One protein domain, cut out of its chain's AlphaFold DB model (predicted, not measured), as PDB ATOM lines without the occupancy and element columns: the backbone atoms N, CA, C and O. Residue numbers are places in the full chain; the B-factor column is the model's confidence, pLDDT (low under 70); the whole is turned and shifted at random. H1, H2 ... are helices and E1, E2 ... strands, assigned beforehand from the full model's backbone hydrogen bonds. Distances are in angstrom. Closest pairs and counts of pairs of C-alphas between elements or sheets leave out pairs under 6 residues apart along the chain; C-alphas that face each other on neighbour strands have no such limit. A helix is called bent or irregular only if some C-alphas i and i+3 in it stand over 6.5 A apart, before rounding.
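This is residues 85 to 247 of the 247 residues of an uncharacterized protein of Clostridium sp. OM08-29 (UniProt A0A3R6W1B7). Crossed helices gather round H2b, the second arm of the bent helix H2: H3 and H4 pack on one side of it, and H7 crosses it on the other. H1 and H2a meet at a steep angle and make one end of the longest axis with the loop at Thr 108, while H5 and H6 lie toward the H7 side and a short antiparallel ribbon, E1 - E2, has its strand E1 close to the first residues of H6, 193 to 195. The 163 printed residues run E1 H1 H2 H3 H4 E2 H5 H6 H7, seven named helices and two named strands, and the class is mostly helix. The whole is compact, with a radius of gyration of the C-alphas of 15.8 A and spans of 49 by 36 by 30 A.

Begin at E1, residues 85 to 87, and E2, residues 169 to 171, antiparallel neighbours at 165 degrees; N 85 and O 170 are 2.7 A apart, N 170 and O 86 2.9 A, within hydrogen-bond range. H2, residues 112 to 135, is the hub, touching four other helices; by its hydrogen bonds it was assigned as one helix, but it is bent, with C-alphas 122 and 125 7.5 A apart. Its arms, H2a, residues 112 to 122, and H2b, residues 125 to 135, stand at a steep tilt of 67 degrees, only just short of about perpendicular. H1, residues 88 to 103, touches H2a at a steep tilt of 63 degrees, opposite ways, closest at the C-alphas of Asn 91 and Cys 122, 5.1 A. H4, residues 159 to 164, touches H2b, with the closest C-alphas, of Ala 127 and Pro 159, 5.0 A apart. H3, residues 143 to 153, and H4 form a helical hairpin, a shallow tilt of 27 degrees; their closest C-alphas, of Thr 148 and Leu 162, are 5.9 A apart. H7, residues 227 to 245, touches H2b with residues 230 to 234 alone, closest at the C-alphas of Phe 128 and Tyr 230, 6.0 A. H6, residues 193 to 213, only just touches H7, with 3 pairs of C-alphas within 8 A, the closest Tyr 205 and Phe 233 at 6.6 A. H5, residues 180 to 186, only just touches H6, also with 3 pairs, the closest C-alphas, of Cys 186 and Phe 197, 5.4 A apart. Every O i to N i+4 pair is within hydrogen-bond range in H2a, H4 and H5; it is 9 of 12 in H1, 6 of 7 in H2b, 5 of 7 in H3, 14 of 17 in H6 and 13 of 15 in H7.

Find C-alpha 85 at (464.745, 570.874, 378.063), where E1 begins, and C-alpha 245 at (459.869, 561.407, 396.278), where H7 ends after 25.7 A. H6 is 27.4 A long with a kink of 48 degrees near residue 204, and H1 is 21.1 A. H1 and H3 are irregular: C-alphas 90 and 93 are 7.8 A apart, 144 and 147 7.1 A.

Look at the C-alphas of Thr 108 and Ser 246, the two farthest apart, at 52.4 A. The printed part has no cut; the link from H6 to H7, residues 214 to 226, is long. Mean pLDDT of the printed part is 79.9, and residues 186 to 211 are among the 35 under 70.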
ATOM      1  N   LEU A  85     464.839 570.462 376.672       77.75
ATOM      2  CA  LEU A  85     464.745 570.874 378.063       77.75
ATOM      3  C   LEU A  85     465.349 572.271 378.234       77.75
ATOM      4  O   LEU A  85     464.691 573.123 378.802       77.75
ATOM      5  N   TYR A  86     466.539 572.551 377.700       80.94
ATOM      6  CA  TYR A  86     467.182 573.870 377.784       80.94
ATOM      7  C   TYR A  86     467.903 574.208 376.480       80.94
ATOM      8  O   TYR A  86     468.556 573.339 375.909       80.94
ATOM      9  N   ASN A  87     467.847 575.466 376.047       84.75
ATOM     10  CA  ASN A  87     468.684 575.997 374.971       84.75
ATOM     11  C   ASN A  87     469.287 577.335 375.424       84.75
ATOM     12  O   ASN A  87     468.552 578.259 375.775       84.75
ATOM     13  N   SER A  88     470.617 577.432 375.421       82.69
ATOM     14  CA  SER A  88     471.338 578.649 375.826       82.69
ATOM     15  C   SER A  88     470.971 579.881 374.991       82.69
ATOM     16  O   SER A  88     470.946 580.988 375.531       82.69
ATOM     17  N   GLU A  89     470.615 579.700 373.715       83.75
ATOM     18  CA  GLU A  89     470.215 580.781 372.804       83.75
ATOM     19  C   GLU A  89     469.002 581.558 373.341       83.75
ATOM     20  O   GLU A  89     468.886 582.757 373.104       83.75
ATOM     21  N   TRP A  90     468.123 580.910 374.121       82.44
ATOM     22  CA  TRP A  90     466.957 581.559 374.736       82.44
ATOM     23  C   TRP A  90     467.334 582.666 375.729       82.44
ATOM     24  O   TRP A  90     466.508 583.524 376.033       82.44
ATOM     25  N   ASN A  91     468.570 582.654 376.232       82.62
ATOM     26  CA  ASN A  91     469.046 583.571 377.262       82.62
ATOM     27  C   ASN A  91     470.006 584.648 376.744       82.62
ATOM     28  O   ASN A  91     470.419 585.490 377.544       82.62
ATOM     29  N   TRP A  92     470.333 584.651 375.444       85.19
ATOM     30  CA  TRP A  92     471.337 585.549 374.866       85.19
ATOM     31  C   TRP A  92     471.059 587.023 375.172       85.19
ATOM     32  O   TRP A  92     471.882 587.681 375.803       85.19
ATOM     33  N   ASP A  93     469.870 587.520 374.822       85.94
ATOM     34  CA  ASP A  93     469.529 588.941 374.971       85.94
ATOM     35  C   ASP A  93     469.638 589.420 376.431       85.94
ATOM     36  O   ASP A  93     470.102 590.528 376.716       85.94
ATOM     37  N   ILE A  94     469.234 588.571 377.384       83.81
ATOM     38  CA  ILE A  94     469.301 588.877 378.820       83.81
ATOM     39  C   ILE A  94     470.757 588.852 379.300       83.81
ATOM     40  O   ILE A  94     471.179 589.754 380.034       83.81
ATOM     41  N   ALA A  95     471.522 587.838 378.895       87.38
ATOM     42  CA  ALA A  95     472.927 587.684 379.251       87.38
ATOM     43  C   ALA A  95     473.774 588.850 378.729       87.38
ATOM     44  O   ALA A  95     474.528 589.464 379.490       87.38
ATOM     45  N   GLU A  96     473.585 589.211 377.461       90.25
ATOM     46  CA  GLU A  96     474.252 590.334 376.812       90.25
ATOM     47  C   GLU A  96     473.934 591.649 377.538       90.25
ATOM     48  O   GLU A  96     474.845 592.391 377.921       90.25
ATOM     49  N   ALA A  97     472.652 591.929 377.796       88.31
ATOM     50  CA  ALA A  97     472.237 593.140 378.500       88.31
ATOM     51  C   ALA A  97     472.869 593.234 379.899       88.31
ATOM     52  O   ALA A  97     473.355 594.296 380.309       88.31
ATOM     53  N   ASN A  98     472.912 592.125 380.639       85.38
ATOM     54  CA  ASN A  98     473.522 592.099 381.963       85.38
ATOM     55  C   ASN A  98     475.032 592.306 381.922       85.38
ATOM     56  O   ASN A  98     475.528 593.126 382.705       85.38
ATOM     57  N   TYR A  99     475.728 591.638 380.998       88.81
ATOM     58  CA  TYR A  99     477.161 591.808 380.773       88.81
ATOM     59  C   TYR A  99     477.491 593.270 380.458       88.81
ATOM     60  O   TYR A  99     478.333 593.889 381.116       88.81
ATOM     61  N   ARG A 100     476.752 593.888 379.530       88.94
ATOM     62  CA  ARG A 100     476.937 595.301 379.170       88.94
ATOM     63  C   ARG A 100     476.771 596.230 380.365       88.94
ATOM     64  O   ARG A 100     477.614 597.100 380.581       88.94
ATOM     65  N   ILE A 101     475.736 596.018 381.179       87.69
ATOM     66  CA  ILE A 101     475.510 596.803 382.400       87.69
ATOM     67  C   ILE A 101     476.639 596.586 383.416       87.69
ATOM     68  O   ILE A 101     477.026 597.524 384.113       87.69
ATOM     69  N   GLN A 102     477.160 595.367 383.546       85.94
ATOM     70  CA  GLN A 102     478.214 595.037 384.506       85.94
ATOM     71  C   GLN A 102     479.553 595.685 384.135       85.94
ATOM     72  O   GLN A 102     480.192 596.299 384.994       85.94
ATOM     73  N   TYR A 103     479.917 595.633 382.855       88.31
ATOM     74  CA  TYR A 103     481.197 596.126 382.337       88.31
ATOM     75  C   TYR A 103     481.126 597.522 381.704       88.31
ATOM     76  O   TYR A 103     482.133 598.018 381.204       88.31
ATOM     77  N   ASN A 104     479.962 598.178 381.758       88.88
ATOM     78  CA  ASN A 104     479.719 599.512 381.202       88.88
ATOM     79  C   ASN A 104     480.089 599.616 379.704       88.88
ATOM     80  O   ASN A 104     480.750 600.567 379.279       88.88
ATOM     81  N   LYS A 105     479.686 598.609 378.917       88.25
ATOM     82  CA  LYS A 105     479.939 598.492 377.467       88.25
ATOM     83  C   LYS A 105     478.795 599.105 376.654       88.25
ATOM     84  O   LYS A 105     477.633 598.921 377.013       88.25
ATOM     85  N   LYS A 106     479.100 599.772 375.536       86.69
ATOM     86  CA  LYS A 106     478.100 600.263 374.563       86.69
ATOM     87  C   LYS A 106     477.894 599.261 373.428       86.69
ATOM     88  O   LYS A 106     478.725 598.377 373.241       86.69
ATOM     89  N   ASP A 107     476.814 599.412 372.660       69.75
ATOM     90  CA  ASP A 107     476.353 598.450 371.639       69.75
ATOM     91  C   ASP A 107     477.452 597.958 370.682       69.75
ATOM     92  O   ASP A 107     477.511 596.770 370.380       69.75
ATOM     93  N   THR A 108     478.391 598.825 370.301       75.69
ATOM     94  CA  THR A 108     479.496 598.526 369.372       75.69
ATOM     95  C   THR A 108     480.756 597.928 370.011       75.69
ATOM     96  O   THR A 108     481.730 597.688 369.304       75.69
ATOM     97  N   ASP A 109     480.780 597.731 371.331       80.88
ATOM     98  CA  ASP A 109     482.019 597.486 372.089       80.88
ATOM     99  C   ASP A 109     482.274 596.006 372.434       80.88
ATOM    100  O   ASP A 109     483.207 595.717 373.197       80.88
ATOM    101  N   LEU A 110     481.443 595.080 371.937       87.56
ATOM    102  CA  LEU A 110     481.642 593.645 372.157       87.56
ATOM    103  C   LEU A 110     482.700 593.092 371.202       87.56
ATOM    104  O   LEU A 110     482.707 593.390 370.010       87.56
ATOM    105  N   ASN A 111     483.600 592.287 371.753       89.62
ATOM    106  CA  ASN A 111     484.544 591.467 371.001       89.62
ATOM    107  C   ASN A 111     484.336 589.981 371.330       89.62
ATOM    108  O   ASN A 111     483.602 589.652 372.257       89.62
ATOM    109  N   GLU A 112     485.046 589.094 370.631       90.25
ATOM    110  CA  GLU A 112     484.941 587.634 370.798       90.25
ATOM    111  C   GLU A 112     485.084 587.169 372.260       90.25
ATOM    112  O   GLU A 112     484.332 586.314 372.713       90.25
ATOM    113  N   LYS A 113     485.971 587.786 373.055       91.19
ATOM    114  CA  LYS A 113     486.126 587.427 374.477       91.19
ATOM    115  C   LYS A 113     484.947 587.871 375.335       91.19
ATOM    116  O   LYS A 113     484.677 587.261 376.365       91.19
ATOM    117  N   ASP A 114     484.285 588.962 374.954       91.88
ATOM    118  CA  ASP A 114     483.052 589.375 375.621       91.88
ATOM    119  C   ASP A 114     481.938 588.360 375.312       91.88
ATOM    120  O   ASP A 114     481.223 587.947 376.223       91.88
ATOM    121  N   GLU A 115     481.834 587.905 374.059       90.62
ATOM    122  CA  GLU A 115     480.859 586.889 373.640       90.62
ATOM    123  C   GLU A 115     481.068 585.544 374.349       90.62
ATOM    124  O   GLU A 115     480.095 584.953 374.810       90.62
ATOM    125  N   GLU A 116     482.314 585.091 374.526       88.69
ATOM    126  CA  GLU A 116     482.631 583.883 375.308       88.69
ATOM    127  C   GLU A 116     482.064 583.957 376.739       88.69
ATOM    128  O   GLU A 116     481.502 582.987 377.256       88.69
ATOM    129  N   ILE A 117     482.163 585.120 377.391       89.81
ATOM    130  CA  ILE A 117     481.625 585.312 378.744       89.81
ATOM    131  C   ILE A 117     480.094 585.375 378.719       89.81
ATOM    132  O   ILE A 117     479.446 584.808 379.601       89.81
ATOM    133  N   ILE A 118     479.507 586.029 377.713       90.19
ATOM    134  CA  ILE A 118     478.050 586.096 377.540       90.19
ATOM    135  C   ILE A 118     477.476 584.687 377.346       90.19
ATOM    136  O   ILE A 118     476.499 584.339 378.008       90.19
ATOM    137  N   TRP A 119     478.116 583.829 376.548       88.88
ATOM    138  CA  TRP A 119     477.705 582.429 376.415       88.88
ATOM    139  C   TRP A 119     477.781 581.671 377.743       88.88
ATOM    140  O   TRP A 119     476.845 580.945 378.086       88.88
ATOM    141  N   LYS A 120     478.808 581.905 378.568       87.81
ATOM    142  CA  LYS A 120     478.853 581.347 379.934       87.81
ATOM    143  C   LYS A 120     477.699 581.857 380.804       87.81
ATOM    144  O   LYS A 120     477.125 581.081 381.572       87.81
ATOM    145  N   TYR A 121     477.295 583.120 380.665       86.88
ATOM    146  CA  TYR A 121     476.124 583.666 381.370       86.88
ATOM    147  C   TYR A 121     474.833 582.976 380.914       86.88
ATOM    148  O   TYR A 121     474.026 582.594 381.765       86.88
ATOM    149  N   CYS A 122     474.673 582.728 379.610       84.94
ATOM    150  CA  CYS A 122     473.550 581.965 379.054       84.94
ATOM    151  C   CYS A 122     473.463 580.541 379.603       84.94
ATOM    152  O   CYS A 122     472.381 579.959 379.611       84.94
ATOM    153  N   CYS A 123     474.580 579.962 380.042       84.38
ATOM    154  CA  CYS A 123     474.644 578.586 380.533       84.38
ATOM    155  C   CYS A 123     474.577 578.485 382.056       84.38
ATOM    156  O   CYS A 123     474.474 577.389 382.600       84.38
ATOM    157  N   THR A 124     474.643 579.604 382.771       80.12
ATOM    158  CA  THR A 124     474.893 579.559 384.213       80.12
ATOM    159  C   THR A 124     473.765 578.882 384.980       80.12
ATOM    160  O   THR A 124     474.047 578.059 385.842       80.12
ATOM    161  N   GLU A 125     472.502 579.144 384.645       75.44
ATOM    162  CA  GLU A 125     471.368 578.508 385.332       75.44
ATOM    163  C   GLU A 125     471.346 576.988 385.119       75.44
ATOM    164  O   GLU A 125     471.194 576.228 386.080       75.44
ATOM    165  N   ILE A 126     471.572 576.539 383.879       82.56
ATOM    166  CA  ILE A 126     471.618 575.111 383.548       82.56
ATOM    167  C   ILE A 126     472.860 574.419 384.099       82.56
ATOM    168  O   ILE A 126     472.762 573.261 384.485       82.56
ATOM    169  N   ALA A 127     473.993 575.111 384.232       87.81
ATOM    170  CA  ALA A 127     475.233 574.542 384.756       87.81
ATOM    171  C   ALA A 127     475.065 573.989 386.182       87.81
ATOM    172  O   ALA A 127     475.546 572.896 386.484       87.81
ATOM    173  N   PHE A 128     474.317 574.686 387.048       87.12
ATOM    174  CA  PHE A 128     474.019 574.192 388.396       87.12
ATOM    175  C   PHE A 128     473.174 572.922 388.391       87.12
ATOM    176  O   PHE A 128     473.426 572.002 389.169       87.12
ATOM    177  N   TYR A 129     472.176 572.856 387.515       86.56
ATOM    178  CA  TYR A 129     471.346 571.665 387.397       86.56
ATOM    179  C   TYR A 129     472.107 570.510 386.743       86.56
ATOM    180  O   TYR A 129     472.010 569.374 387.191       86.56
ATOM    181  N   LEU A 130     472.925 570.802 385.735       89.75
ATOM    182  CA  LEU A 130     473.748 569.827 385.039       89.75
ATOM    183  C   LEU A 130     474.765 569.183 385.986       89.75
ATOM    184  O   LEU A 130     474.889 567.961 385.992       89.75
ATOM    185  N   ALA A 131     475.412 569.965 386.857       93.06
ATOM    186  CA  ALA A 131     476.248 569.434 387.935       93.06
ATOM    187  C   ALA A 131     475.479 568.443 388.825       93.06
ATOM    188  O   ALA A 131     475.978 567.360 389.132       93.06
ATOM    189  N   TRP A 132     474.239 568.781 389.186       92.75
ATOM    190  CA  TRP A 132     473.390 567.917 390.001       92.75
ATOM    191  C   TRP A 132     472.975 566.635 389.266       92.75
ATOM    192  O   TRP A 132     473.017 565.552 389.852       92.75
ATOM    193  N   LEU A 133     472.637 566.721 387.976       92.44
ATOM    194  CA  LEU A 133     472.339 565.558 387.136       92.44
ATOM    195  C   LEU A 133     473.552 564.627 387.001       92.44
ATOM    196  O   LEU A 133     473.386 563.409 387.061       92.44
ATOM    197  N   VAL A 134     474.761 565.183 386.857       94.31
ATOM    198  CA  VAL A 134     476.020 564.421 386.810       94.31
ATOM    199  C   VAL A 134     476.267 563.693 388.131       94.31
ATOM    200  O   VAL A 134     476.522 562.487 388.130       94.31
ATOM    201  N   GLU A 135     476.181 564.397 389.264       94.56
ATOM    202  CA  GLU A 135     476.438 563.807 390.584       94.56
ATOM    203  C   GLU A 135     475.441 562.690 390.936       94.56
ATOM    204  O   GLU A 135     475.813 561.749 391.637       94.56
ATOM    205  N   ASN A 136     474.208 562.764 390.425       93.62
ATOM    206  CA  ASN A 136     473.154 561.769 390.653       93.62
ATOM    207  C   ASN A 136     472.989 560.749 389.511       93.62
ATOM    208  O   ASN A 136     472.055 559.949 389.539       93.62
ATOM    209  N   GLU A 137     473.888 560.755 388.522       92.88
ATOM    210  CA  GLU A 137     473.904 559.791 387.411       92.88
ATOM    211  C   GLU A 137     472.596 559.774 386.596       92.88
ATOM    212  O   GLU A 137     472.113 558.729 386.157       92.88
ATOM    213  N   PHE A 138     472.009 560.955 386.389       93.06
ATOM    214  CA  PHE A 138     470.776 561.126 385.620       93.06
ATOM    215  C   PHE A 138     470.996 561.490 384.153       93.06
ATOM    216  O   PHE A 138     470.009 561.618 383.438       93.06
ATOM    217  N   LEU A 139     472.236 561.646 383.687       90.56
ATOM    218  CA  LEU A 139     472.525 561.889 382.272       90.56
ATOM    219  C   LEU A 139     472.581 560.584 381.471       90.56
ATOM    220  O   LEU A 139     473.106 559.576 381.943       90.56
ATOM    221  N   THR A 140     472.072 560.627 380.242       87.12
ATOM    222  CA  THR A 140     472.068 559.528 379.259       87.12
ATOM    223  C   THR A 140     472.760 559.931 377.956       87.12
ATOM    224  O   THR A 140     472.374 559.495 376.876       87.12
ATOM    225  N   LEU A 141     473.792 560.769 378.075       83.50
ATOM    226  CA  LEU A 141     474.590 561.285 376.963       83.50
ATOM    227  C   LEU A 141     475.428 560.199 376.269       83.50
ATOM    228  O   LEU A 141     475.689 559.131 376.829       83.50
ATOM    229  N   ASP A 142     475.877 560.506 375.048       78.44
ATOM    230  CA  ASP A 142     476.742 559.627 374.257       78.44
ATOM    231  C   ASP A 142     478.013 559.237 375.043       78.44
ATOM    232  O   ASP A 142     478.641 560.102 375.669       78.44
ATOM    233  N   PRO A 143     478.449 557.961 374.992       76.75
ATOM    234  CA  PRO A 143     479.670 557.509 375.647       76.75
ATOM    235  C   PRO A 143     480.934 558.326 375.350       76.75
ATOM    236  O   PRO A 143     481.836 558.354 376.187       76.75
ATOM    237  N   VAL A 144     481.021 558.988 374.195       76.00
ATOM    238  CA  VAL A 144     482.131 559.888 373.840       76.00
ATOM    239  C   VAL A 144     482.239 561.067 374.819       76.00
ATOM    240  O   VAL A 144     483.341 561.538 375.090       76.00
ATOM    241  N   ILE A 145     481.126 561.497 375.417       84.31
ATOM    242  CA  ILE A 145     481.053 562.623 376.362       84.31
ATOM    243  C   ILE A 145     481.361 562.171 377.808       84.31
ATOM    244  O   ILE A 145     481.607 563.000 378.690       84.31
ATOM    245  N   ASN A 146     481.447 560.858 378.073       85.56
ATOM    246  CA  ASN A 146     481.668 560.310 379.421       85.56
ATOM    247  C   ASN A 146     482.938 560.831 380.101       85.56
ATOM    248  O   ASN A 146     482.955 560.980 381.321       85.56
ATOM    249  N   GLU A 147     484.003 561.115 379.345       90.50
ATOM    250  CA  GLU A 147     485.224 561.684 379.926       90.50
ATOM    251  C   GLU A 147     484.948 563.054 380.563       90.50
ATOM    252  O   GLU A 147     485.381 563.318 381.687       90.50
ATOM    253  N   THR A 148     484.192 563.909 379.875       90.75
ATOM    254  CA  THR A 148     483.809 565.233 380.376       90.75
ATOM    255  C   THR A 148     482.858 565.112 381.564       90.75
ATOM    256  O   THR A 148     483.057 565.796 382.567       90.75
ATOM    257  N   ILE A 149     481.899 564.181 381.524       92.38
ATOM    258  CA  ILE A 149     481.009 563.879 382.662       92.38
ATOM    259  C   ILE A 149     481.825 563.487 383.899       92.38
ATOM    260  O   ILE A 149     481.613 564.029 384.984       92.38
ATOM    261  N   GLU A 150     482.802 562.594 383.746       93.56
ATOM    262  CA  GLU A 150     483.674 562.161 384.841       93.56
ATOM    263  C   GLU A 150     484.549 563.297 385.383       93.56
ATOM    264  O   GLU A 150     484.776 563.378 386.595       93.56
ATOM    265  N   LYS A 151     485.024 564.193 384.512       95.25
ATOM    266  CA  LYS A 151     485.747 565.403 384.920       95.25
ATOM    267  C   LYS A 151     484.848 566.352 385.709       95.25
ATOM    268  O   LYS A 151     485.288 566.843 386.747       95.25
ATOM    269  N   VAL A 152     483.597 566.568 385.290       94.94
ATOM    270  CA  VAL A 152     482.620 567.384 386.039       94.94
ATOM    271  C   VAL A 152     482.310 566.740 387.390       94.94
ATOM    272  O   VAL A 152     482.373 567.414 388.416       94.94
ATOM    273  N   LYS A 153     482.079 565.422 387.431       94.06
ATOM    274  CA  LYS A 153     481.814 564.662 388.668       94.06
ATOM    275  C   LYS A 153     482.956 564.779 389.680       94.06
ATOM    276  O   LYS A 153     482.720 564.860 390.883       94.06
ATOM    277  N   LYS A 154     484.201 564.819 389.197       95.44
ATOM    278  CA  LYS A 154     485.418 565.030 390.005       95.44
ATOM    279  C   LYS A 154     485.751 566.509 390.230       95.44
ATOM    280  O   LYS A 154     486.784 566.797 390.830       95.44
ATOM    281  N   ARG A 155     484.909 567.431 389.746       95.50
ATOM    282  CA  ARG A 155     485.101 568.891 389.788       95.50
ATOM    283  C   ARG A 155     486.422 569.360 389.165       95.50
ATOM    284  O   ARG A 155     487.002 570.354 389.585       95.50
ATOM    285  N   GLN A 156     486.918 568.621 388.174       95.44
ATOM    286  CA  GLN A 156     488.143 568.922 387.423       95.44
ATOM    287  C   GLN A 156     487.892 569.864 386.240       95.44
ATOM    288  O   GLN A 156     488.829 570.486 385.749       95.44
ATOM    289  N   THR A 157     486.642 569.951 385.792       93.06
ATOM    290  CA  THR A 157     486.151 570.873 384.761       93.06
ATOM    291  C   THR A 157     484.804 571.424 385.220       93.06
ATOM    292  O   THR A 157     484.238 570.919 386.200       93.06
ATOM    293  N   MET A 158     484.304 572.461 384.562       91.44
ATOM    294  CA  MET A 158     483.040 573.081 384.925       91.44
ATOM    295  C   MET A 158     481.869 572.474 384.136       91.44
ATOM    296  O   MET A 158     482.064 571.930 383.048       91.44
ATOM    297  N   PRO A 159     480.634 572.538 384.660       91.38
ATOM    298  CA  PRO A 159     479.470 572.042 383.932       91.38
ATOM    299  C   PRO A 159     479.192 572.800 382.624       91.38
ATOM    300  O   PRO A 159     478.628 572.209 381.713       91.38
ATOM    301  N   ASP A 160     479.593 574.069 382.489       85.06
ATOM    302  CA  ASP A 160     479.517 574.800 381.215       85.06
ATOM    303  C   ASP A 160     480.370 574.144 380.121       85.06
ATOM    304  O   ASP A 160     479.886 574.013 379.001       85.06
ATOM    305  N   ASP A 161     481.547 573.600 380.454       85.94
ATOM    306  CA  ASP A 161     482.380 572.855 379.492       85.94
ATOM    307  C   ASP A 161     481.679 571.565 379.014       85.94
ATOM    308  O   ASP A 161     481.778 571.160 377.854       85.94
ATOM    309  N   LEU A 162     480.936 570.898 379.908       87.38
ATOM    310  CA  LEU A 162     480.088 569.758 379.537       87.38
ATOM    311  C   LEU A 162     478.920 570.197 378.654       87.38
ATOM    312  O   LEU A 162     478.523 569.460 377.755       87.38
ATOM    313  N   PHE A 163     478.374 571.384 378.900       85.94
ATOM    314  CA  PHE A 163     477.248 571.900 378.141       85.94
ATOM    315  C   PHE A 163     477.642 572.296 376.713       85.94
ATOM    316  O   PHE A 163     476.880 572.060 375.776       85.94
ATOM    317  N   GLU A 164     478.862 572.800 376.523       84.00
ATOM    318  CA  GLU A 164     479.462 573.005 375.198       84.00
ATOM    319  C   GLU A 164     479.563 571.695 374.400       84.00
ATOM    320  O   GLU A 164     479.335 571.697 373.193       84.00
ATOM    321  N   CYS A 165     479.813 570.557 375.062       84.00
ATOM    322  CA  CYS A 165     479.879 569.245 374.403       84.00
ATOM    323  C   CYS A 165     478.523 568.746 373.869       84.00
ATOM    324  O   CYS A 165     478.499 567.772 373.117       84.00
ATOM    325  N   ILE A 166     477.411 569.371 374.272       82.31
ATOM    326  CA  ILE A 166     476.048 569.044 373.821       82.31
ATOM    327  C   ILE A 166     475.408 570.217 373.072       82.31
ATOM    328  O   ILE A 166     474.210 570.467 373.179       82.31
ATOM    329  N   ASP A 167     476.225 570.979 372.340       83.38
ATOM    330  CA  ASP A 167     475.799 572.115 371.513       83.38
ATOM    331  C   ASP A 167     474.957 573.148 372.282       83.38
ATOM    332  O   ASP A 167     474.049 573.783 371.734       83.38
ATOM    333  N   LEU A 168     475.245 573.297 373.581       83.81
ATOM    334  CA  LEU A 168     474.545 574.190 374.502       83.81
ATOM    335  C   LEU A 168     473.027 573.940 374.571       83.81
ATOM    336  O   LEU A 168     472.237 574.866 374.824       83.81
ATOM    337  N   LYS A 169     472.617 572.690 374.328       86.25
ATOM    338  CA  LYS A 169     471.226 572.248 374.241       86.25
ATOM    339  C   LYS A 169     471.045 570.951 375.021       86.25
ATOM    340  O   LYS A 169     471.615 569.927 374.680       86.25
ATOM    341  N   LEU A 170     470.211 570.987 376.059       85.62
ATOM    342  CA  LEU A 170     469.798 569.790 376.794       85.62
ATOM    343  C   LEU A 170     468.435 569.348 376.272       85.62
ATOM    344  O   LEU A 170     467.501 570.150 376.271       85.62
ATOM    345  N   SER A 171     468.291 568.095 375.868       84.12
ATOM    346  CA  SER A 171     467.028 567.484 375.448       84.12
ATOM    347  C   SER A 171     466.511 566.474 376.475       84.12
ATOM    348  O   SER A 171     467.208 566.102 377.417       84.12
ATOM    349  N   GLU A 172     465.263 566.023 376.314       84.62
ATOM    350  CA  GLU A 172     464.722 564.941 377.153       84.62
ATOM    351  C   GLU A 172     465.454 563.607 376.950       84.62
ATOM    352  O   GLU A 172     465.444 562.775 377.850       84.62
ATOM    353  N   GLU A 173     466.091 563.402 375.794       84.69
ATOM    354  CA  GLU A 173     466.845 562.179 375.472       84.69
ATOM    355  C   GLU A 173     468.197 562.121 376.200       84.69
ATOM    356  O   GLU A 173     468.737 561.039 376.439       84.69
ATOM    357  N   ASP A 174     468.707 563.281 376.614       86.62
ATOM    358  CA  ASP A 174     469.985 563.434 377.314       86.62
ATOM    359  C   ASP A 174     469.886 563.136 378.815       86.62
ATOM    360  O   ASP A 174     470.901 563.123 379.521       86.62
ATOM    361  N   VAL A 175     468.670 562.906 379.320       88.50
ATOM    362  CA  VAL A 175     468.408 562.614 380.727       88.50
ATOM    363  C   VAL A 175     467.608 561.326 380.909       88.50
ATOM    364  O   VAL A 175     466.783 560.921 380.096       88.50
ATOM    365  N   SER A 176     467.815 560.678 382.050       89.50
ATOM    366  CA  SER A 176     467.121 559.451 382.414       89.50
ATOM    367  C   SER A 176     465.609 559.666 382.520       89.50
ATOM    368  O   SER A 176     465.146 560.559 383.232       89.50
ATOM    369  N   ASP A 177     464.824 558.735 381.972       87.19
ATOM    370  CA  ASP A 177     463.364 558.673 382.165       87.19
ATOM    371  C   ASP A 177     462.948 558.745 383.658       87.19
ATOM    372  O   ASP A 177     461.829 559.143 383.978       87.19
ATOM    373  N   LYS A 178     463.844 558.387 384.595       88.75
ATOM    374  CA  LYS A 178     463.610 558.466 386.047       88.75
ATOM    375  C   LYS A 178     463.484 559.896 386.576       88.75
ATOM    376  O   LYS A 178     462.789 560.093 387.573       88.75
ATOM    377  N   ILE A 179     464.171 560.865 385.966       87.69
ATOM    378  CA  ILE A 179     464.199 562.250 386.456       87.69
ATOM    379  C   ILE A 179     463.145 563.134 385.781       87.69
ATOM    380  O   ILE A 179     462.721 564.126 386.371       87.69
ATOM    381  N   LEU A 180     462.646 562.748 384.600       84.00
ATOM    382  CA  LEU A 180     461.622 563.506 383.869       84.00
ATOM    383  C   LEU A 180     460.374 563.827 384.721       84.00
ATOM    384  O   LEU A 180     459.960 564.985 384.738       84.00
ATOM    385  N   PRO A 181     459.806 562.895 385.517       83.62
ATOM    386  CA  PRO A 181     458.674 563.218 386.388       83.62
ATOM    387  C   PRO A 181     458.978 564.267 387.470       83.62
ATOM    388  O   PRO A 181     458.093 565.029 387.856       83.62
ATOM    389  N   PHE A 182     460.221 564.328 387.960       81.81
ATOM    390  CA  PHE A 182     460.645 565.360 388.909       81.81
ATOM    391  C   PHE A 182     460.799 566.722 388.226       81.81
ATOM    392  O   PHE A 182     460.363 567.738 388.767       81.81
ATOM    393  N   ILE A 183     461.369 566.741 387.017       79.06
ATOM    394  CA  ILE A 183     461.432 567.947 386.184       79.06
ATOM    395  C   ILE A 183     460.009 568.495 385.982       79.06
ATOM    396  O   ILE A 183     459.753 569.669 386.246       79.06
ATOM    397  N   ASP A 184     459.056 567.623 385.655       75.38
ATOM    398  CA  ASP A 184     457.637 567.962 385.497       75.38
ATOM    399  C   ASP A 184     456.988 568.474 386.785       75.38
ATOM    400  O   ASP A 184     456.219 569.440 386.765       75.38
ATOM    401  N   TYR A 185     457.300 567.846 387.919       73.69
ATOM    402  CA  TYR A 185     456.833 568.278 389.234       73.69
ATOM    403  C   TYR A 185     457.280 569.710 389.550       73.69
ATOM    404  O   TYR A 185     456.480 570.545 389.993       73.69
ATOM    405  N   CYS A 186     458.542 570.020 389.280       67.19
ATOM    406  CA  CYS A 186     459.092 571.350 389.493       67.19
ATOM    407  C   CYS A 186     458.498 572.391 388.519       67.19
ATOM    408  O   CYS A 186     458.342 573.554 388.898       67.19
ATOM    409  N   LEU A 187     458.054 571.968 387.328       61.06
ATOM    410  CA  LEU A 187     457.361 572.786 386.316       61.06
ATOM    411  C   LEU A 187     455.876 573.097 386.621       61.06
ATOM    412  O   LEU A 187     455.231 573.802 385.849       61.06
ATOM    413  N   ASN A 188     455.315 572.582 387.723       51.91
ATOM    414  CA  ASN A 188     453.900 572.667 388.140       51.91
ATOM    415  C   ASN A 188     453.073 573.873 387.592       51.91
ATOM    416  O   ASN A 188     453.212 574.988 388.100       51.91
ATOM    417  N   ASP A 189     452.112 573.572 386.694       43.34
ATOM    418  CA  ASP A 189     451.020 574.400 386.103       43.34
ATOM    419  C   ASP A 189     451.176 575.023 384.695       43.34
ATOM    420  O   ASP A 189     450.356 575.855 384.309       43.34
ATOM    421  N   GLY A 190     452.075 574.556 383.833       40.38
ATOM    422  CA  GLY A 190     451.983 574.954 382.425       40.38
ATOM    423  C   GLY A 190     453.226 574.639 381.634       40.38
ATOM    424  O   GLY A 190     454.338 574.893 382.072       40.38
ATOM    425  N   PHE A 191     453.015 574.068 380.461       40.12
ATOM    426  CA  PHE A 191     454.046 573.734 379.495       40.12
ATOM    427  C   PHE A 191     454.535 575.017 378.807       40.12
ATOM    428  O   PHE A 191     454.204 575.288 377.659       40.12
ATOM    429  N   GLU A 192     455.283 575.832 379.536       40.28
ATOM    430  CA  GLU A 192     456.056 576.941 378.983       40.28
ATOM    431  C   GLU A 192     457.455 576.832 379.592       40.28
ATOM    432  O   GLU A 192     457.697 577.377 380.664       40.28
ATOM    433  N   SER A 193     458.278 576.003 378.932       46.50
ATOM    434  CA  SER A 193     459.734 575.811 379.080       46.50
ATOM    435  C   SER A 193     460.306 575.557 380.489       46.50
ATOM    436  O   SER A 193     459.693 575.752 381.538       46.50
ATOM    437  N   ILE A 194     461.561 575.105 380.525       47.62
ATOM    438  CA  ILE A 194     462.366 575.027 381.752       47.62
ATOM    439  C   ILE A 194     462.587 576.414 382.382       47.62
ATOM    440  O   ILE A 194     462.982 576.487 383.541       47.62
ATOM    441  N   ASP A 195     462.234 577.510 381.693       46.22
ATOM    442  CA  ASP A 195     462.164 578.846 382.297       46.22
ATOM    443  C   ASP A 195     461.219 578.872 383.505       46.22
ATOM    444  O   ASP A 195     461.491 579.571 384.478       46.22
ATOM    445  N   ASN A 196     460.145 578.069 383.513       45.78
ATOM    446  CA  ASN A 196     459.260 577.962 384.676       45.78
ATOM    447  C   ASN A 196     459.823 577.081 385.808       45.78
ATOM    448  O   ASN A 196     459.568 577.367 386.982       45.78
ATOM    449  N   PHE A 197     460.624 576.060 385.483       47.94
ATOM    450  CA  PHE A 197     461.364 575.241 386.459       47.94
ATOM    451  C   PHE A 197     462.384 576.117 387.190       47.94
ATOM    452  O   PHE A 197     462.396 576.204 388.424       47.94
ATOM    453  N   TYR A 198     463.167 576.853 386.403       52.25
ATOM    454  CA  TYR A 198     464.103 577.845 386.898       52.25
ATOM    455  C   TYR A 198     463.376 579.013 387.568       52.25
ATOM    456  O   TYR A 198     463.855 579.502 388.572       52.25
ATOM    457  N   ASN A 199     462.154 579.400 387.208       52.34
ATOM    458  CA  ASN A 199     461.467 580.439 387.985       52.34
ATOM    459  C   ASN A 199     461.272 580.067 389.465       52.34
ATOM    460  O   ASN A 199     461.474 580.923 390.311       52.34
ATOM    461  N   LYS A 200     460.946 578.827 389.848       53.38
ATOM    462  CA  LYS A 200     460.837 578.498 391.289       53.38
ATOM    463  C   LYS A 200     462.187 578.249 391.948       53.38
ATOM    464  O   LYS A 200     462.426 578.728 393.058       53.38
ATOM    465  N   VAL A 201     463.042 577.476 391.287       52.34
ATOM    466  CA  VAL A 201     464.325 577.034 391.839       52.34
ATOM    467  C   VAL A 201     465.394 578.123 391.670       52.34
ATOM    468  O   VAL A 201     466.053 578.462 392.652       52.34
ATOM    469  N   SER A 202     465.474 578.783 390.507       54.81
ATOM    470  CA  SER A 202     466.286 579.994 390.294       54.81
ATOM    471  C   SER A 202     465.778 581.224 391.029       54.81
ATOM    472  O   SER A 202     466.623 582.009 391.412       54.81
ATOM    473  N   GLN A 203     464.479 581.459 391.287       57.78
ATOM    474  CA  GLN A 203     464.111 582.605 392.153       57.78
ATOM    475  C   GLN A 203     464.549 582.366 393.598       57.78
ATOM    476  O   GLN A 203     465.066 583.278 394.241       57.78
ATOM    477  N   LYS A 204     464.381 581.140 394.120       62.03
ATOM    478  CA  LYS A 204     464.920 580.776 395.441       62.03
ATOM    479  C   LYS A 204     466.440 580.944 395.467       62.03
ATOM    480  O   LYS A 204     466.952 581.549 396.400       62.03
ATOM    481  N   TYR A 205     467.135 580.477 394.432       62.00
ATOM    482  CA  TYR A 205     468.575 580.655 394.255       62.00
ATOM    483  C   TYR A 205     468.970 582.141 394.153       62.00
ATOM    484  O   TYR A 205     469.763 582.618 394.953       62.00
ATOM    485  N   ALA A 206     468.365 582.915 393.251       60.41
ATOM    486  CA  ALA A 206     468.640 584.335 393.042       60.41
ATOM    487  C   ALA A 206     468.435 585.153 394.321       60.41
ATOM    488  O   ALA A 206     469.213 586.063 394.574       60.41
ATOM    489  N   ASN A 207     467.457 584.798 395.159       63.44
ATOM    490  CA  ASN A 207     467.278 585.420 396.470       63.44
ATOM    491  C   ASN A 207     468.432 585.092 397.434       63.44
ATOM    492  O   ASN A 207     468.938 586.003 398.080       63.44
ATOM    493  N   VAL A 208     468.888 583.833 397.503       63.59
ATOM    494  CA  VAL A 208     470.054 583.450 398.331       63.59
ATOM    495  C   VAL A 208     471.312 584.206 397.890       63.59
ATOM    496  O   VAL A 208     472.088 584.676 398.720       63.59
ATOM    497  N   PHE A 209     471.501 584.372 396.581       64.88
ATOM    498  CA  PHE A 209     472.702 584.999 396.030       64.88
ATOM    499  C   PHE A 209     472.631 586.525 395.925       64.88
ATOM    500  O   PHE A 209     473.679 587.168 395.933       64.88
ATOM    501  N   ALA A 210     471.437 587.122 395.909       65.19
ATOM    502  CA  ALA A 210     471.255 588.569 396.043       65.19
ATOM    503  C   ALA A 210     471.793 589.082 397.381       65.19
ATOM    504  O   ALA A 210     472.441 590.128 397.411       65.19
ATOM    505  N   ASP A 211     471.605 588.318 398.459       67.19
ATOM    506  CA  ASP A 211     472.153 588.652 399.775       67.19
ATOM    507  C   ASP A 211     473.685 588.490 399.821       67.19
ATOM    508  O   ASP A 211     474.371 589.244 400.514       67.19
ATOM    509  N   LYS A 212     474.240 587.536 399.057       70.81
ATOM    510  CA  LYS A 212     475.680 587.212 399.027       70.81
ATOM    511  C   LYS A 212     476.504 588.148 398.135       70.81
ATOM    512  O   LYS A 212     477.608 588.532 398.517       70.81
ATOM    513  N   TYR A 213     475.991 588.500 396.958       67.00
ATOM    514  CA  TYR A 213     476.725 589.243 395.921       67.00
ATOM    515  C   TYR A 213     476.117 590.619 395.600       67.00
ATOM    516  O   TYR A 213     476.719 591.416 394.885       67.00
ATOM    517  N   GLY A 214     474.954 590.950 396.167       64.44
ATOM    518  CA  GLY A 214     474.213 592.165 395.850       64.44
ATOM    519  C   GLY A 214     473.374 592.027 394.575       64.44
ATOM    520  O   GLY A 214     473.678 591.258 393.666       64.44
ATOM    521  N   VAL A 215     472.308 592.829 394.484       64.94
ATOM    522  CA  VAL A 215     471.270 592.726 393.434       64.94
ATOM    523  C   VAL A 215     471.828 592.825 392.007       64.94
ATOM    524  O   VAL A 215     471.274 592.234 391.085       64.94
ATOM    525  N   ARG A 216     472.915 593.582 391.798       59.75
ATOM    526  CA  ARG A 216     473.527 593.762 390.470       59.75
ATOM    527  C   ARG A 216     474.193 592.483 389.959       59.75
ATOM    528  O   ARG A 216     474.096 592.219 388.759       59.75
ATOM    529  N   ASP A 217     474.814 591.725 390.858       59.66
ATOM    530  CA  ASP A 217     475.623 590.543 390.549       59.66
ATOM    531  C   ASP A 217     474.805 589.243 390.683       59.66
ATOM    532  O   ASP A 217     475.226 588.190 390.216       59.66
ATOM    533  N   SER A 218     473.597 589.316 391.254       60.91
ATOM    534  CA  SER A 218     472.640 588.206 391.357       60.91
ATOM    535  C   SER A 218     471.581 588.192 390.249       60.91
ATOM    536  O   SER A 218     470.581 587.477 390.353       60.91
ATOM    537  N   ARG A 219     471.736 589.027 389.211       66.81
ATOM    538  CA  ARG A 219     470.799 589.049 388.081       66.81
ATOM    539  C   ARG A 219     470.856 587.712 387.347       66.81
ATOM    540  O   ARG A 219     471.932 587.163 387.127       66.81
ATOM    541  N   ARG A 220     469.684 587.214 386.946       72.88
ATOM    542  CA  ARG A 220     469.549 586.057 386.049       72.88
ATOM    543  C   ARG A 220     470.469 586.234 384.843       72.88
ATOM    544  O   ARG A 220     470.419 587.296 384.238       72.88
ATOM    545  N   CYS A 221     471.278 585.232 384.502       76.19
ATOM    546  CA  CYS A 221     472.267 585.321 383.417       76.19
ATOM    547  C   CYS A 221     473.220 586.530 383.567       76.19
ATOM    548  O   CYS A 221     473.438 587.278 382.620       76.19
ATOM    549  N   GLY A 222     473.720 586.791 384.778       75.94
ATOM    550  CA  GLY A 222     474.617 587.919 385.082       75.94
ATOM    551  C   GLY A 222     475.880 587.531 385.852       75.94
ATOM    552  O   GLY A 222     476.584 588.397 386.358       75.94
ATOM    553  N   PHE A 223     476.140 586.238 385.996       78.56
ATOM    554  CA  PHE A 223     477.283 585.683 386.713       78.56
ATOM    555  C   PHE A 223     477.657 584.346 386.074       78.56
ATOM    556  O   PHE A 223     476.893 583.824 385.271       78.56
ATOM    557  N   THR A 224     478.826 583.808 386.421       83.31
ATOM    558  CA  THR A 224     479.274 582.474 385.996       83.31
ATOM    559  C   THR A 224     479.091 581.452 387.112       83.31
ATOM    560  O   THR A 224     479.100 581.803 388.295       83.31
ATOM    561  N   PHE A 225     479.012 580.173 386.744       86.31
ATOM    562  CA  PHE A 225     479.004 579.058 387.689       86.31
ATOM    563  C   PHE A 225     480.217 579.080 388.641       86.31
ATOM    564  O   PHE A 225     481.338 579.411 388.244       86.31
ATOM    565  N   LYS A 226     479.992 578.693 389.903       88.44
ATOM    566  CA  LYS A 226     481.034 578.441 390.910       88.44
ATOM    567  C   LYS A 226     480.641 577.235 391.758       88.44
ATOM    568  O   LYS A 226     479.499 577.139 392.200       88.44
ATOM    569  N   TRP A 227     481.602 576.361 392.057       91.94
ATOM    570  CA  TRP A 227     481.357 575.160 392.866       91.94
ATOM    571  C   TRP A 227     480.845 575.463 394.280       91.94
ATOM    572  O   TRP A 227     479.946 574.774 394.751       91.94
ATOM    573  N   ASP A 228     481.345 576.517 394.929       89.69
ATOM    574  CA  ASP A 228     480.875 576.909 396.266       89.69
ATOM    575  C   ASP A 228     479.397 577.336 396.249       89.69
ATOM    576  O   ASP A 228     478.625 576.980 397.138       89.69
ATOM    577  N   ASP A 229     478.985 578.062 395.205       86.06
ATOM    578  CA  ASP A 229     477.586 578.455 395.010       86.06
ATOM    579  C   ASP A 229     476.720 577.223 394.682       86.06
ATOM    580  O   ASP A 229     475.571 577.114 395.123       86.06
ATOM    581  N   TYR A 230     477.293 576.238 393.981       88.88
ATOM    582  CA  TYR A 230     476.631 574.968 393.697       88.88
ATOM    583  C   TYR A 230     476.399 574.147 394.961       88.88
ATOM    584  O   TYR A 230     475.312 573.605 395.129       88.88
ATOM    585  N   ASP A 231     477.353 574.092 395.887       91.44
ATOM    586  CA  ASP A 231     477.189 573.349 397.140       91.44
ATOM    587  C   ASP A 231     476.072 573.929 398.028       91.44
ATOM    588  O   ASP A 231     475.430 573.205 398.799       91.44
ATOM    589  N   GLU A 232     475.798 575.231 397.923       86.62
ATOM    590  CA  GLU A 232     474.633 575.863 398.547       86.62
ATOM    591  C   GLU A 232     473.336 575.517 397.804       86.62
ATOM    592  O   GLU A 232     472.361 575.090 398.431       86.62
ATOM    593  N   PHE A 233     473.335 575.635 396.476       83.00
ATOM    594  CA  PHE A 233     472.183 575.316 395.634       83.00
ATOM    595  C   PHE A 233     471.749 573.856 395.717       83.00
ATOM    596  O   PHE A 233     470.558 573.559 395.830       83.00
ATOM    597  N   LYS A 234     472.715 572.939 395.716       88.88
ATOM    598  CA  LYS A 234     472.509 571.497 395.803       88.88
ATOM    599  C   LYS A 234     471.637 571.129 396.997       88.88
ATOM    600  O   LYS A 234     470.745 570.308 396.860       88.88
ATOM    601  N   LYS A 235     471.817 571.785 398.147       88.44
ATOM    602  CA  LYS A 235     470.994 571.534 399.347       88.44
ATOM    603  C   LYS A 235     469.513 571.827 399.105       88.44
ATOM    604  O   LYS A 235     468.655 571.165 399.688       88.44
ATOM    605  N   ILE A 236     469.212 572.824 398.273       83.81
ATOM    606  CA  ILE A 236     467.844 573.180 397.884       83.81
ATOM    607  C   ILE A 236     467.299 572.111 396.935       83.81
ATOM    608  O   ILE A 236     466.222 571.583 397.198       83.81
ATOM    609  N   LEU A 237     468.049 571.750 395.889       84.50
ATOM    610  CA  LEU A 237     467.643 570.706 394.942       84.50
ATOM    611  C   LEU A 237     467.446 569.341 395.609       84.50
ATOM    612  O   LEU A 237     466.415 568.712 395.397       84.50
ATOM    613  N   ASP A 238     468.380 568.914 396.457       89.81
ATOM    614  CA  ASP A 238     468.298 567.654 397.201       89.81
ATOM    615  C   ASP A 238     467.041 567.614 398.076       89.81
ATOM    616  O   ASP A 238     466.370 566.585 398.170       89.81
ATOM    617  N   LYS A 239     466.691 568.745 398.704       86.81
ATOM    618  CA  LYS A 239     465.466 568.863 399.492       86.81
ATOM    619  C   LYS A 239     464.221 568.751 398.613       86.81
ATOM    620  O   LYS A 239     463.352 567.952 398.932       86.81
ATOM    621  N   GLU A 240     464.134 569.519 397.529       82.62
ATOM    622  CA  GLU A 240     462.975 569.490 396.623       82.62
ATOM    623  C   GLU A 240     462.801 568.102 395.984       82.62
ATOM    624  O   GLU A 240     461.683 567.603 395.883       82.62
ATOM    625  N   TYR A 241     463.901 567.438 395.613       86.75
ATOM    626  CA  TYR A 241     463.871 566.078 395.078       86.75
ATOM    627  C   TYR A 241     463.398 565.065 396.121       86.75
ATOM    628  O   TYR A 241     462.548 564.222 395.835       86.75
ATOM    629  N   LYS A 242     463.886 565.174 397.360       88.50
ATOM    630  CA  LYS A 242     463.423 564.335 398.469       88.50
ATOM    631  C   LYS A 242     461.943 564.558 398.785       88.50
ATOM    632  O   LYS A 242     461.227 563.585 399.009       88.50
ATOM    633  N   ASP A 243     461.498 565.812 398.797       82.56
ATOM    634  CA  ASP A 243     460.102 566.171 399.036       82.56
ATOM    635  C   ASP A 243     459.219 565.605 397.911       82.56
ATOM    636  O   ASP A 243     458.210 564.966 398.204       82.56
ATOM    637  N   TYR A 244     459.639 565.714 396.645       82.44
ATOM    638  CA  TYR A 244     458.974 565.077 395.500       82.44
ATOM    639  C   TYR A 244     458.836 563.557 395.662       82.44
ATOM    640  O   TYR A 244     457.750 563.022 395.459       82.44
ATOM    641  N   LEU A 245     459.901 562.861 396.067       83.69
ATOM    642  CA  LEU A 245     459.869 561.407 396.278       83.69
ATOM    643  C   LEU A 245     458.962 560.977 397.444       83.69
ATOM    644  O   LEU A 245     458.665 559.790 397.574       83.69
ATOM    645  N   SER A 246     458.564 561.910 398.312       77.25
ATOM    646  CA  SER A 246     457.684 561.651 399.459       77.25
ATOM    647  C   SER A 246     456.192 561.883 399.183       77.25
ATOM    648  O   SER A 246     455.372 561.575 400.052       77.25
ATOM    649  N   VAL A 247     455.851 562.422 398.004       61.28
ATOM    650  CA  VAL A 247     454.477 562.654 397.511       61.28
ATOM    651  C   VAL A 247     453.943 561.411 396.805       61.28
ATOM    652  O   VAL A 247     452.751 561.096 397.028       61.28
TER     653      VAL A 247